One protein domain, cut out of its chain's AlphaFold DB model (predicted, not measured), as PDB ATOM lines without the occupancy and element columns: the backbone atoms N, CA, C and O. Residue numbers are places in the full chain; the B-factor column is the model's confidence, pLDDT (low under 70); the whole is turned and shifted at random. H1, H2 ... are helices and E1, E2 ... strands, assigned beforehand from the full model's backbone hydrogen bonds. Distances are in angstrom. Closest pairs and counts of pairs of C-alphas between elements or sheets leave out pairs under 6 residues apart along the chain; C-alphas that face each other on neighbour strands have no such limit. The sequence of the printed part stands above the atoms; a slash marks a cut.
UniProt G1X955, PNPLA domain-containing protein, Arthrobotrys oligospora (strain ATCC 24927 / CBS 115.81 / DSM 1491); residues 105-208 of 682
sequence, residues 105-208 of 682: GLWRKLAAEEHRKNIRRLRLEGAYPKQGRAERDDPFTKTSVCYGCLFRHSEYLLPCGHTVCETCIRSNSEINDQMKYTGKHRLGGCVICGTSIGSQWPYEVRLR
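Overview. This is residues 105 to 208 of the 682 residues of the protein "PNPLA domain-containing protein" of Arthrobotrys oligospora (strain ATCC 24927 / CBS 115.81 / DSM 1491) (UniProt G1X955). With little regular structure, this is mostly a body of loops: the long helix H1 runs along one side, and short H2 lies between it and a small hairpin, E1 and E2. The printed part has 104 residues, with H1, H2, H3, E1, E2 in chain order holding 38; the class is mixed, and the sheet E1 - E2 is antiparallel. It is compact, radius of gyration of the C-alphas 13.2 A, spanning 39 by 30 by 24 A.

Arrangement. H1, residues 105 to 124, is close but not clearly touching H2, residues 166 to 171, about perpendicular at 80 degrees; their closest C-alphas, Ala 112 and Ser 171, are 6.2 A apart. H3, residues 177 to 180, is apart from H1. H2 and E1, residues 184 to 187, have closest C-alphas Arg 170 and His 185, 6.6 A. E1 and E2, residues 203 to 206, form an antiparallel hairpin; N 185 and O 205, 2.8 A, are within hydrogen-bond range. Every O i to N i+4 pair is within range in H1 and H2; H3 is too short for one.

Along the chain. H1 measures 29.4 A from C-alpha 105 at (16.695, -35.287, 44.381); E2 ends at C-alpha 206, (21.717, -33.989, 23.553).

Size, cuts and confidence. The printed part has no cut. Links H1 to H2 and E1 to E2 are long. Residues 105 and 175 to 181 are under pLDDT 70.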
ATOM      1  N   GLY A 105      16.999 -35.766  45.725       64.81
ATOM      2  CA  GLY A 105      16.695 -35.287  44.381       64.81
ATOM      3  C   GLY A 105      16.069 -33.896  44.435       64.81
ATOM      4  O   GLY A 105      16.529 -32.971  43.752       64.81
ATOM      5  N   LEU A 106      15.099 -33.709  45.334       71.50
ATOM      6  CA  LEU A 106      14.454 -32.421  45.573       71.50
ATOM      7  C   LEU A 106      15.441 -31.375  46.086       71.50
ATOM      8  O   LEU A 106      15.481 -30.268  45.548       71.50
ATOM      9  N   TRP A 107      16.293 -31.720  47.058       76.88
ATOM     10  CA  TRP A 107      17.312 -30.799  47.587       76.88
ATOM     11  C   TRP A 107      18.172 -30.170  46.495       76.88
ATOM     12  O   TRP A 107      18.552 -29.004  46.587       76.88
ATOM     13  N   ARG A 108      18.472 -30.913  45.431       70.69
ATOM     14  CA  ARG A 108      19.290 -30.411  44.324       70.69
ATOM     15  C   ARG A 108      18.531 -29.523  43.369       70.69
ATOM     16  O   ARG A 108      19.100 -28.532  42.916       70.69
ATOM     17  N   LYS A 109      17.265 -29.837  43.088       75.06
ATOM     18  CA  LYS A 109      16.382 -28.938  42.332       75.06
ATOM     19  C   LYS A 109      16.275 -27.598  43.060       75.06
ATOM     20  O   LYS A 109      16.532 -26.558  42.456       75.06
ATOM     21  N   LEU A 110      16.060 -27.641  44.375       83.12
ATOM     22  CA  LEU A 110      16.023 -26.463  45.243       83.12
ATOM     23  C   LEU A 110      17.363 -25.708  45.271       83.12
ATOM     24  O   LEU A 110      17.388 -24.486  45.128       83.12
ATOM     25  N   ALA A 111      18.492 -26.413  45.383       83.31
ATOM     26  CA  ALA A 111      19.819 -25.799  45.327       83.31
ATOM     27  C   ALA A 111      20.094 -25.126  43.973       83.31
ATOM     28  O   ALA A 111      20.617 -24.012  43.928       83.31
ATOM     29  N   ALA A 112      19.715 -25.765  42.863       81.88
ATOM     30  CA  ALA A 112      19.850 -25.202  41.524       81.88
ATOM     31  C   ALA A 112      18.946 -23.974  41.325       81.88
ATOM     32  O   ALA A 112      19.362 -23.001  40.695       81.88
ATOM     33  N   GLU A 113      17.725 -23.989  41.865       85.56
ATOM     34  CA  GLU A 113      16.825 -22.830  41.887       85.56
ATOM     35  C   GLU A 113      17.407 -21.656  42.661       85.56
ATOM     36  O   GLU A 113      17.410 -20.526  42.168       85.56
ATOM     37  N   GLU A 114      17.921 -21.913  43.859       89.12
ATOM     38  CA  GLU A 114      18.499 -20.867  44.690       89.12
ATOM     39  C   GLU A 114      19.772 -20.293  44.057       89.12
ATOM     40  O   GLU A 114      19.961 -19.077  43.997       89.12
ATOM     41  N   HIS A 115      20.596 -21.150  43.455       89.00
ATOM     42  CA  HIS A 115      21.762 -20.724  42.684       89.00
ATOM     43  C   HIS A 115      21.383 -19.847  41.481       89.00
ATOM     44  O   HIS A 115      22.009 -18.812  41.239       89.00
ATOM     45  N   ARG A 116      20.303 -20.183  40.761       87.50
ATOM     46  CA  ARG A 116      19.761 -19.346  39.675       87.50
ATOM     47  C   ARG A 116      19.339 -17.962  40.167       87.50
ATOM     48  O   ARG A 116      19.618 -16.965  39.492       87.50
ATOM     49  N   LYS A 117      18.689 -17.875  41.332       91.06
ATOM     50  CA  LYS A 117      18.318 -16.587  41.949       91.06
ATOM     51  C   LYS A 117      19.558 -15.768  42.299       91.06
ATOM     52  O   LYS A 117      19.597 -14.580  41.977       91.06
ATOM     53  N   ASN A 118      20.584 -16.407  42.858       91.38
ATOM     54  CA  ASN A 118      21.849 -15.755  43.190       91.38
ATOM     55  C   ASN A 118      22.543 -15.186  41.950       91.38
ATOM     56  O   ASN A 118      22.879 -14.004  41.937       91.38
ATOM     57  N   ILE A 119      22.676 -15.959  40.866       92.19
ATOM     58  CA  ILE A 119      23.249 -15.443  39.610       92.19
ATOM     59  C   ILE A 119      22.414 -14.277  39.064       92.19
ATOM     60  O   ILE A 119      22.967 -13.273  38.611       92.19
ATOM     61  N   ARG A 120      21.078 -14.369  39.115       92.00
ATOM     62  CA  ARG A 120      20.202 -13.274  38.675       92.00
ATOM     63  C   ARG A 120      20.442 -12.002  39.490       92.00
ATOM     64  O   ARG A 120      20.514 -10.929  38.896       92.00
ATOM     65  N   ARG A 121      20.581 -12.112  40.813       94.00
ATOM     66  CA  ARG A 121      20.894 -10.979  41.695       94.00
ATOM     67  C   ARG A 121      22.265 -10.384  41.375       94.00
ATOM     68  O   ARG A 121      22.352  -9.184  41.144       94.00
ATOM     69  N   LEU A 122      23.291 -11.223  41.242       93.06
ATOM     70  CA  LEU A 122      24.644 -10.790  40.876       93.06
ATOM     71  C   LEU A 122      24.682 -10.072  39.520       93.06
ATOM     72  O   LEU A 122      25.471  -9.153  39.322       93.06
ATOM     73  N   ARG A 123      23.804 -10.440  38.583       93.31
ATOM     74  CA  ARG A 123      23.645  -9.721  37.312       93.31
ATOM     75  C   ARG A 123      23.053  -8.324  37.494       93.31
ATOM     76  O   ARG A 123      23.504  -7.390  36.836       93.31
ATOM     77  N   LEU A 124      22.051  -8.176  38.362       92.94
ATOM     78  CA  LEU A 124      21.444  -6.874  38.675       92.94
ATOM     79  C   LEU A 124      22.437  -5.947  39.386       92.94
ATOM     80  O   LEU A 124      22.460  -4.753  39.105       92.94
ATOM     81  N   GLU A 125      23.285  -6.510  40.244       94.00
ATOM     82  CA  GLU A 125      24.356  -5.801  40.955       94.00
ATOM     83  C   GLU A 125      25.589  -5.525  40.065       94.00
ATOM     84  O   GLU A 125      26.527  -4.860  40.493       94.00
ATOM     85  N   GLY A 126      25.599  -6.000  38.812       90.31
ATOM     86  CA  GLY A 126      26.680  -5.765  37.848       90.31
ATOM     87  C   GLY A 126      27.910  -6.667  38.011       90.31
ATOM     88  O   GLY A 126      28.889  -6.482  37.293       90.31
ATOM     89  N   ALA A 127      27.863  -7.660  38.904       90.50
ATOM     90  CA  ALA A 127      28.924  -8.651  39.083       90.50
ATOM     91  C   ALA A 127      28.938  -9.721  37.973       90.50
ATOM     92  O   ALA A 127      29.977 -10.326  37.717       90.50
ATOM     93  N   TYR A 128      27.797  -9.960  37.318       93.38
ATOM     94  CA  TYR A 128      27.676 -10.822  36.134       93.38
ATOM     95  C   TYR A 128      27.261 -10.012  34.896       93.38
ATOM     96  O   TYR A 128      26.582  -8.991  35.040       93.38
ATOM     97  N   PRO A 129      27.605 -10.465  33.671       92.81
ATOM     98  CA  PRO A 129      27.311  -9.729  32.445       92.81
ATOM     99  C   PRO A 129      25.813  -9.490  32.246       92.81
ATOM    100  O   PRO A 129      24.988 -10.379  32.482       92.81
ATOM    101  N   LYS A 130      25.463  -8.300  31.744       90.75
ATOM    102  CA  LYS A 130      24.096  -7.976  31.309       90.75
ATOM    103  C   LYS A 130      23.680  -8.858  30.126       90.75
ATOM    104  O   LYS A 130      24.517  -9.444  29.443       90.75
ATOM    105  N   GLN A 131      22.376  -8.932  29.869       91.25
ATOM    106  CA  GLN A 131      21.841  -9.675  28.728       91.25
ATOM    107  C   GLN A 131      22.396  -9.120  27.412       91.25
ATOM    108  O   GLN A 131      22.229  -7.942  27.106       91.25
ATOM    109  N   GLY A 132      23.037  -9.980  26.625       89.06
ATOM    110  CA  GLY A 132      23.623  -9.608  25.345       89.06
ATOM    111  C   GLY A 132      24.580 -10.672  24.825       89.06
ATOM    112  O   GLY A 132      24.732 -11.736  25.429       89.06
ATOM    113  N   ARG A 133      25.214 -10.388  23.684       85.69
ATOM    114  CA  ARG A 133      26.382 -11.157  23.241       85.69
ATOM    115  C   ARG A 133      27.587 -10.772  24.095       85.69
ATOM    116  O   ARG A 133      27.728  -9.610  24.460       85.69
ATOM    117  N   ALA A 134      28.437 -11.747  24.381       85.56
ATOM    118  CA  ALA A 134      29.700 -11.535  25.056       85.56
ATOM    119  C   ALA A 134      30.572 -10.571  24.243       85.56
ATOM    120  O   ALA A 134      30.708 -10.700  23.021       85.56
ATOM    121  N   GLU A 135      31.140  -9.587  24.929       85.25
ATOM    122  CA  GLU A 135      32.040  -8.607  24.331       85.25
ATOM    123  C   GLU A 135      33.409  -9.230  24.017       85.25
ATOM    124  O   GLU A 135      33.767 -10.293  24.531       85.25
ATOM    125  N   ARG A 136      34.208  -8.552  23.178       73.31
ATOM    126  CA  ARG A 136      35.481  -9.070  22.638       73.31
ATOM    127  C   ARG A 136      36.520  -9.447  23.707       73.31
ATOM    128  O   ARG A 136      37.431 -10.214  23.411       73.31
ATOM    129  N   ASP A 137      36.354  -9.003  24.947       80.50
ATOM    130  CA  ASP A 137      37.248  -9.314  26.062       80.50
ATOM    131  C   ASP A 137      36.519  -9.740  27.338       80.50
ATOM    132  O   ASP A 137      37.101  -9.700  28.421       80.50
ATOM    133  N   ASP A 138      35.274 -10.196  27.201       85.00
ATOM    134  CA  ASP A 138      34.456 -10.632  28.326       85.00
ATOM    135  C   ASP A 138      35.186 -11.730  29.139       85.00
ATOM    136  O   ASP A 138      35.454 -12.818  28.602       85.00
ATOM    137  N   PRO A 139      35.521 -11.487  30.426       84.12
ATOM    138  CA  PRO A 139      36.248 -12.451  31.247       84.12
ATOM    139  C   PRO A 139      35.477 -13.766  31.408       84.12
ATOM    140  O   PRO A 139      36.099 -14.820  31.548       84.12
ATOM    141  N   PHE A 140      34.147 -13.738  31.269       86.88
ATOM    142  CA  PHE A 140      33.270 -14.903  31.355       86.88
ATOM    143  C   PHE A 140      33.369 -15.851  30.147       86.88
ATOM    144  O   PHE A 140      32.726 -16.900  30.135       86.88
ATOM    145  N   THR A 141      34.177 -15.508  29.139       82.88
ATOM    146  CA  THR A 141      34.438 -16.349  27.954       82.88
ATOM    147  C   THR A 141      35.825 -16.996  27.954       82.88
ATOM    148  O   THR A 141      36.083 -17.915  27.172       82.88
ATOM    149  N   LYS A 142      36.746 -16.518  28.805       73.44
ATOM    150  CA  LYS A 142      38.180 -16.827  28.686       73.44
ATOM    151  C   LYS A 142      38.688 -17.923  29.624       73.44
ATOM    152  O   LYS A 142      39.854 -18.305  29.517       73.44
ATOM    153  N   THR A 143      37.859 -18.440  30.523       71.00
ATOM    154  CA  THR A 143      38.316 -19.266  31.646       71.00
ATOM    155  C   THR A 143      38.274 -20.764  31.407       71.00
ATOM    156  O   THR A 143      37.507 -21.291  30.608       71.00
ATOM    157  N   SER A 144      39.098 -21.475  32.180       77.81
ATOM    158  CA  SER A 144      39.038 -22.929  32.329       77.81
ATOM    159  C   SER A 144      37.950 -23.384  33.309       77.81
ATOM    160  O   SER A 144      37.716 -24.581  33.416       77.81
ATOM    161  N   VAL A 145      37.276 -22.467  34.012       87.75
ATOM    162  CA  VAL A 145      36.187 -22.742  34.962       87.75
ATOM    163  C   VAL A 145      34.862 -22.241  34.388       87.75
ATOM    164  O   VAL A 145      34.797 -21.168  33.796       87.75
ATOM    165  N   CYS A 146      33.798 -23.009  34.584       91.44
ATOM    166  CA  CYS A 146      32.432 -22.666  34.226       91.44
ATOM    167  C   CYS A 146      31.866 -21.646  35.207       91.44
ATOM    168  O   CYS A 146      31.497 -22.010  36.319       91.44
ATOM    169  N   TYR A 147      31.690 -20.399  34.775       91.81
ATOM    170  CA  TYR A 147      31.064 -19.357  35.595       91.81
ATOM    171  C   TYR A 147      29.594 -19.615  35.938       91.81
ATOM    172  O   TYR A 147      29.057 -18.988  36.839       91.81
ATOM    173  N   GLY A 148      28.945 -20.575  35.276       91.12
ATOM    174  CA  GLY A 148      27.620 -21.029  35.685       91.12
ATOM    175  C   GLY A 148      27.611 -21.743  37.041       91.12
ATOM    176  O   GLY A 148      26.618 -21.645  37.744       91.12
ATOM    177  N   CYS A 149      28.683 -22.442  37.439       89.31
ATOM    178  CA  CYS A 149      28.733 -23.166  38.722       89.31
ATOM    179  C   CYS A 149      29.994 -22.915  39.550       89.31
ATOM    180  O   CYS A 149      30.013 -23.277  40.712       89.31
ATOM    181  N   LEU A 150      31.045 -22.337  38.972       87.56
ATOM    182  CA  LEU A 150      32.363 -22.090  39.568       87.56
ATOM    183  C   LEU A 150      33.175 -23.343  39.953       87.56
ATOM    184  O   LEU A 150      34.300 -23.207  40.420       87.56
ATOM    185  N   PHE A 151      32.661 -24.552  39.701       83.62
ATOM    186  CA  PHE A 151      33.329 -25.809  40.076       83.62
ATOM    187  C   PHE A 151      33.909 -26.598  38.899       83.62
ATOM    188  O   PHE A 151      34.983 -27.180  39.008       83.62
ATOM    189  N   ARG A 152      33.183 -26.675  37.778       87.81
ATOM    190  CA  ARG A 152      33.528 -27.557  36.648       87.81
ATOM    191  C   ARG A 152      34.187 -26.789  35.513       87.81
ATOM    192  O   ARG A 152      34.093 -25.570  35.457       87.81
ATOM    193  N   HIS A 153      34.795 -27.500  34.571       88.00
ATOM    194  CA  HIS A 153      35.306 -26.894  33.345       88.00
ATOM    195  C   HIS A 153      34.166 -26.500  32.402       88.00
ATOM    196  O   HIS A 153      33.188 -27.235  32.267       88.00
ATOM    197  N   SER A 154      34.261 -25.326  31.774       90.31
ATOM    198  CA  SER A 154      33.310 -24.922  30.733       90.31
ATOM    199  C   SER A 154      33.637 -25.627  29.420       90.31
ATOM    200  O   SER A 154      34.801 -25.621  29.022       90.31
ATOM    201  N   GLU A 155      32.631 -26.163  28.730       92.31
ATOM    202  CA  GLU A 155      32.838 -26.973  27.518       92.31
ATOM    203  C   GLU A 155      31.893 -26.579  26.373       92.31
ATOM    204  O   GLU A 155      32.305 -26.560  25.218       92.31
ATOM    205  N   TYR A 156      30.639 -26.236  26.681       93.31
ATOM    206  CA  TYR A 156      29.594 -25.937  25.699       93.31
ATOM    207  C   TYR A 156      29.515 -24.444  25.424       93.31
ATOM    208  O   TYR A 156      29.338 -23.662  26.358       93.31
ATOM    209  N   LEU A 157      29.626 -24.058  24.155       92.06
ATOM    210  CA  LEU A 157      29.576 -22.666  23.713       92.06
ATOM    211  C   LEU A 157      28.135 -22.285  23.362       92.06
ATOM    212  O   LEU A 157      27.567 -22.804  22.404       92.06
ATOM    213  N   LEU A 158      27.561 -21.364  24.132       93.38
ATOM    214  CA  LEU A 158      26.196 -20.877  23.946       93.38
ATOM    215  C   LEU A 158      26.126 -19.803  22.841       93.38
ATOM    216  O   LEU A 158      27.124 -19.120  22.603       93.38
ATOM    217  N   PRO A 159      24.947 -19.554  22.231       92.62
ATOM    218  CA  PRO A 159      24.775 -18.573  21.146       92.62
ATOM    219  C   PRO A 159      25.232 -17.142  21.461       92.62
ATOM    220  O   PRO A 159      25.512 -16.344  20.566       92.62
ATOM    221  N   CYS A 160      25.281 -16.785  22.745       92.25
ATOM    222  CA  CYS A 160      25.747 -15.484  23.203       92.25
ATOM    223  C   CYS A 160      27.275 -15.378  23.303       92.25
ATOM    224  O   CYS A 160      27.763 -14.281  23.539       92.25
ATOM    225  N   GLY A 161      28.027 -16.469  23.136       90.56
ATOM    226  CA  GLY A 161      29.490 -16.509  23.253       90.56
ATOM    227  C   GLY A 161      30.017 -16.973  24.618       90.56
ATOM    228  O   GLY A 161      31.212 -17.218  24.755       90.56
ATOM    229  N   HIS A 162      29.152 -17.134  25.625       92.81
ATOM    230  CA  HIS A 162      29.532 -17.687  26.931       92.81
ATOM    231  C   HIS A 162      29.639 -19.208  26.893       92.81
ATOM    232  O   HIS A 162      28.910 -19.867  26.152       92.81
ATOM    233  N   THR A 163      30.498 -19.772  27.743       92.44
ATOM    234  CA  THR A 163      30.696 -21.221  27.839       92.44
ATOM    235  C   THR A 163      30.252 -21.778  29.186       92.44
ATOM    236  O   THR A 163      30.532 -21.212  30.243       92.44
ATOM    237  N   VAL A 164      29.569 -22.924  29.164       93.62
ATOM    238  CA  VAL A 164      29.056 -23.598  30.367       93.62
ATOM    239  C   VAL A 164      29.443 -25.076  30.395       93.62
ATOM    240  O   VAL A 164      29.829 -25.656  29.381       93.62
ATOM    241  N   CYS A 165      29.402 -25.693  31.572       92.25
ATOM    242  CA  CYS A 165      29.645 -27.125  31.732       92.25
ATOM    243  C   CYS A 165      28.368 -27.941  31.487       92.25
ATOM    244  O   CYS A 165      27.255 -27.416  31.568       92.25
ATOM    245  N   GLU A 166      28.536 -29.245  31.269       90.88
ATOM    246  CA  GLU A 166      27.425 -30.189  31.098       90.88
ATOM    247  C   GLU A 166      26.411 -30.133  32.256       90.88
ATOM    248  O   GLU A 166      25.206 -30.074  32.032       90.88
ATOM    249  N   THR A 167      26.888 -30.073  33.505       88.00
ATOM    250  CA  THR A 167      26.017 -30.000  34.691       88.00
ATOM    251  C   THR A 167      25.180 -28.725  34.713       88.00
ATOM    252  O   THR A 167      24.006 -28.778  35.056       88.00
ATOM    253  N   CYS A 168      25.742 -27.582  34.304       91.00
ATOM    254  CA  CYS A 168      24.970 -26.343  34.211       91.00
ATOM    255  C   CYS A 168      23.863 -26.449  33.162       91.00
ATOM    256  O   CYS A 168      22.790 -25.902  33.389       91.00
ATOM    257  N   ILE A 169      24.090 -27.160  32.053       91.31
ATOM    258  CA  ILE A 169      23.033 -27.417  31.069       91.31
ATOM    259  C   ILE A 169      21.930 -28.272  31.692       91.31
ATOM    260  O   ILE A 169      20.773 -27.875  31.631       91.31
ATOM    261  N   ARG A 170      22.276 -29.393  32.343       87.25
ATOM    262  CA  ARG A 170      21.291 -30.279  32.992       87.25
ATOM    263  C   ARG A 170      20.443 -29.534  34.022       87.25
ATOM    264  O   ARG A 170      19.225 -29.519  33.909       87.25
ATOM    265  N   SER A 171      21.086 -28.854  34.972       84.19
ATOM    266  CA  SER A 171      20.408 -28.194  36.099       84.19
ATOM    267  C   SER A 171      19.603 -26.947  35.719       84.19
ATOM    268  O   SER A 171      18.785 -26.490  36.515       84.19
ATOM    269  N   ASN A 172      19.853 -26.363  34.544       87.38
ATOM    270  CA  ASN A 172      19.114 -25.200  34.041       87.38
ATOM    271  C   ASN A 172      18.222 -25.549  32.842       87.38
ATOM    272  O   ASN A 172      17.659 -24.642  32.231       87.38
ATOM    273  N   SER A 173      18.114 -26.832  32.488       86.94
ATOM    274  CA  SER A 173      17.280 -27.270  31.379       86.94
ATOM    275  C   SER A 173      15.809 -27.043  31.711       86.94
ATOM    276  O   SER A 173      15.327 -27.448  32.765       86.94
ATOM    277  N   GLU A 174      15.081 -26.451  30.774       83.06
ATOM    278  CA  GLU A 174      13.627 -26.520  30.721       83.06
ATOM    279  C   GLU A 174      13.278 -27.955  30.327       83.06
ATOM    280  O   GLU A 174      13.360 -28.332  29.159       83.06
ATOM    281  N   ILE A 175      13.005 -28.799  31.316       67.06
ATOM    282  CA  ILE A 175      12.591 -30.179  31.077       67.06
ATOM    283  C   ILE A 175      11.068 -30.168  31.007       67.06
ATOM    284  O   ILE A 175      10.401 -29.887  31.998       67.06
ATOM    285  N   ASN A 176      10.520 -30.456  29.830       68.00
ATOM    286  CA  ASN A 176       9.166 -30.990  29.745       68.00
ATOM    287  C   ASN A 176       9.257 -32.525  29.725       68.00
ATOM    288  O   ASN A 176      10.299 -33.079  29.357       68.00
ATOM    289  N   ASP A 177       8.183 -33.210  30.124       62.94
ATOM    290  CA  ASP A 177       8.180 -34.677  30.248       62.94
ATOM    291  C   ASP A 177       8.645 -35.366  28.957       62.94
ATOM    292  O   ASP A 177       9.406 -36.325  28.989       62.94
ATOM    293  N   GLN A 178       8.286 -34.801  27.803       64.94
ATOM    294  CA  GLN A 178       8.683 -35.278  26.480       64.94
ATOM    295  C   GLN A 178      10.206 -35.262  26.248       64.94
ATOM    296  O   GLN A 178      10.776 -36.237  25.759       64.94
ATOM    297  N   MET A 179      10.896 -34.181  26.618       65.94
ATOM    298  CA  MET A 179      12.347 -34.055  26.443       65.94
ATOM    299  C   MET A 179      13.130 -34.934  27.422       65.94
ATOM    300  O   MET A 179      14.174 -35.469  27.030       65.94
ATOM    301  N   LYS A 180      12.594 -35.157  28.636       65.38
ATOM    302  CA  LYS A 180      13.171 -36.078  29.634       65.38
ATOM    303  C   LYS A 180      13.464 -37.445  29.007       65.38
ATOM    304  O   LYS A 180      14.560 -37.976  29.157       65.38
ATOM    305  N   TYR A 181      12.537 -37.942  28.192       67.81
ATOM    306  CA  TYR A 181      12.595 -39.284  27.614       67.81
ATOM    307  C   TYR A 181      13.620 -39.478  26.485       67.81
ATOM    308  O   TYR A 181      13.827 -40.615  26.070       67.81
ATOM    309  N   THR A 182      14.284 -38.413  26.007       71.81
ATOM    310  CA  THR A 182      15.287 -38.488  24.916       71.81
ATOM    311  C   THR A 182      16.716 -38.140  25.327       71.81
ATOM    312  O   THR A 182      17.638 -38.248  24.517       71.81
ATOM    313  N   GLY A 183      16.934 -37.675  26.562       78.62
ATOM    314  CA  GLY A 183      18.223 -37.094  26.969       78.62
ATOM    315  C   GLY A 183      18.561 -35.774  26.251       78.62
ATOM    316  O   GLY A 183      19.721 -35.346  26.224       78.62
ATOM    317  N   LYS A 184      17.562 -35.127  25.633       85.69
ATOM    318  CA  LYS A 184      17.680 -33.807  25.010       85.69
ATOM    319  C   LYS A 184      17.424 -32.727  26.060       85.69
ATOM    320  O   LYS A 184      16.415 -32.749  26.753       85.69
ATOM    321  N   HIS A 185      18.329 -31.762  26.147       87.88
ATOM    322  CA  HIS A 185      18.262 -30.648  27.085       87.88
ATOM    323  C   HIS A 185      18.056 -29.333  26.340       87.88
ATOM    324  O   HIS A 185      18.617 -29.129  25.260       87.88
ATOM    325  N   ARG A 186      17.263 -28.441  26.936       91.12
ATOM    326  CA  ARG A 186      16.853 -27.161  26.355       91.12
ATOM    327  C   ARG A 186      17.102 -26.034  27.337       91.12
ATOM    328  O   ARG A 186      16.557 -26.036  28.432       91.12
ATOM    329  N   LEU A 187      17.882 -25.042  26.934       92.56
ATOM    330  CA  LEU A 187      18.064 -23.809  27.690       92.56
ATOM    331  C   LEU A 187      17.257 -22.690  27.034       92.56
ATOM    332  O   LEU A 187      17.524 -22.329  25.886       92.56
ATOM    333  N   GLY A 188      16.314 -22.102  27.771       92.00
ATOM    334  CA  GLY A 188      15.589 -20.914  27.314       92.00
ATOM    335  C   GLY A 188      16.441 -19.645  27.287       92.00
ATOM    336  O   GLY A 188      16.111 -18.702  26.575       92.00
ATOM    337  N   GLY A 189      17.561 -19.620  28.014       93.88
ATOM    338  CA  GLY A 189      18.512 -18.512  28.007       93.88
ATOM    339  C   GLY A 189      19.863 -18.880  28.616       93.88
ATOM    340  O   GLY A 189      20.041 -19.944  29.212       93.88
ATOM    341  N   CYS A 190      20.844 -17.994  28.462       95.00
ATOM    342  CA  CYS A 190      22.197 -18.209  28.963       95.00
ATOM    343  C   CYS A 190      22.248 -18.210  30.497       95.00
ATOM    344  O   CYS A 190      21.806 -17.257  31.136       95.00
ATOM    345  N   VAL A 191      22.887 -19.224  31.089       93.44
ATOM    346  CA  VAL A 191      23.079 -19.326  32.549       93.44
ATOM    347  C   VAL A 191      23.836 -18.111  33.108       93.44
ATOM    348  O   VAL A 191      23.512 -17.627  34.187       93.44
ATOM    349  N   ILE A 192      24.804 -17.571  32.359       94.12
ATOM    350  CA  ILE A 192      25.686 -16.481  32.805       94.12
ATOM    351  C   ILE A 192      25.021 -15.110  32.609       94.12
ATOM    352  O   ILE A 192      24.729 -14.415  33.582       94.12
ATOM    353  N   CYS A 193      24.717 -14.720  31.369       94.38
ATOM    354  CA  CYS A 193      24.203 -13.378  31.064       94.38
ATOM    355  C   CYS A 193      22.671 -13.285  31.000       94.38
ATOM    356  O   CYS A 193      22.119 -12.192  30.928       94.38
ATOM    357  N   GLY A 194      21.959 -14.415  31.037       93.62
ATOM    358  CA  GLY A 194      20.496 -14.457  31.012       93.62
ATOM    359  C   GLY A 194      19.870 -14.086  29.671       93.62
ATOM    360  O   GLY A 194      18.660 -13.882  29.629       93.62
ATOM    361  N   THR A 195      20.660 -13.922  28.604       94.31
ATOM    362  CA  THR A 195      20.117 -13.589  27.282       94.31
ATOM    363  C   THR A 195      19.416 -14.791  26.666       94.31
ATOM    364  O   THR A 195      19.915 -15.913  26.741       94.31
ATOM    365  N   SER A 196      18.291 -14.528  26.020       93.81
ATOM    366  CA  SER A 196      17.547 -15.447  25.155       93.81
ATOM    367  C   SER A 196      17.356 -14.844  23.756       93.81
ATOM    368  O   SER A 196      16.514 -15.276  22.974       93.81
ATOM    369  N   ILE A 197      18.124 -13.793  23.442       90.31
ATOM    370  CA  ILE A 197      17.979 -13.004  22.220       90.31
ATOM    371  C   ILE A 197      18.751 -13.671  21.078       90.31
ATOM    372  O   ILE A 197      19.956 -13.910  21.184       90.31
ATOM    373  N   GLY A 198      18.067 -13.900  19.957       86.75
ATOM    374  CA  GLY A 198      18.638 -14.418  18.711       86.75
ATOM    375  C   GLY A 198      17.961 -15.704  18.241       86.75
ATOM    376  O   GLY A 198      17.414 -16.456  19.038       86.75
ATOM    377  N   SER A 199      18.033 -15.982  16.938       86.81
ATOM    378  CA  SER A 199      17.356 -17.125  16.303       86.81
ATOM    379  C   SER A 199      17.903 -18.503  16.694       86.81
ATOM    380  O   SER A 199      17.341 -19.515  16.298       86.81
ATOM    381  N   GLN A 200      19.017 -18.548  17.425       89.56
ATOM    382  CA  GLN A 200      19.638 -19.779  17.924       89.56
ATOM    383  C   GLN A 200      19.148 -20.164  19.333       89.56
ATOM    384  O   GLN A 200      19.624 -21.153  19.884       89.56
ATOM    385  N   TRP A 201      18.242 -19.377  19.929       92.75
ATOM    386  CA  TRP A 201      17.528 -19.738  21.154       92.75
ATOM    387  C   TRP A 201      16.143 -20.319  20.815       92.75
ATOM    388  O   TRP A 201      15.516 -19.856  19.860       92.75
ATOM    389  N   PRO A 202      15.627 -21.283  21.598       93.19
ATOM    390  CA  PRO A 202      16.279 -21.936  22.735       93.19
ATOM    391  C   PRO A 202      17.495 -22.764  22.294       93.19
ATOM    392  O   PRO A 202      17.524 -23.302  21.190       93.19
ATOM    393  N   TYR A 203      18.509 -22.855  23.154       93.00
ATOM    394  CA  TYR A 203      19.677 -23.685  22.871       93.00
ATOM    395  C   TYR A 203      19.350 -25.136  23.217       93.00
ATOM    396  O   TYR A 203      18.983 -25.431  24.356       93.00
ATOM    397  N   GLU A 204      19.497 -26.037  22.251       90.69
ATOM    398  CA  GLU A 204      19.206 -27.457  22.416       90.69
ATOM    399  C   GLU A 204      20.461 -28.302  22.233       90.69
ATOM    400  O   GLU A 204      21.223 -28.124  21.284       90.69
ATOM    401  N   VAL A 205      20.659 -29.268  23.127       90.12
ATOM    402  CA  VAL A 205      21.779 -30.204  23.045       90.12
ATOM    403  C   VAL A 205      21.381 -31.559  23.616       90.12
ATOM    404  O   VAL A 205      20.679 -31.645  24.620       90.12
ATOM    405  N   ARG A 206      21.831 -32.641  22.983       88.00
ATOM    406  CA  ARG A 206      21.717 -33.989  23.553       88.00
ATOM    407  C   ARG A 206      22.885 -34.226  24.490       88.00
ATOM    408  O   ARG A 206      24.012 -33.938  24.098       88.00
ATOM    409  N   LEU A 207      22.628 -34.760  25.677       87.56
ATOM    410  CA  LEU A 207      23.664 -35.181  26.616       87.56
ATOM    411  C   LEU A 207      23.611 -36.703  26.797       87.56
ATOM    412  O   LEU A 207      22.591 -37.336  26.536       87.56
ATOM    413  N   ARG A 208      24.719 -37.310  27.231       87.62
ATOM    414  CA  ARG A 208      24.773 -38.755  27.502       87.62
ATOM    415  C   ARG A 208      23.829 -39.098  28.675       87.62
ATOM    416  O   ARG A 208      23.966 -38.463  29.719       87.62
TER     417      ARG A 208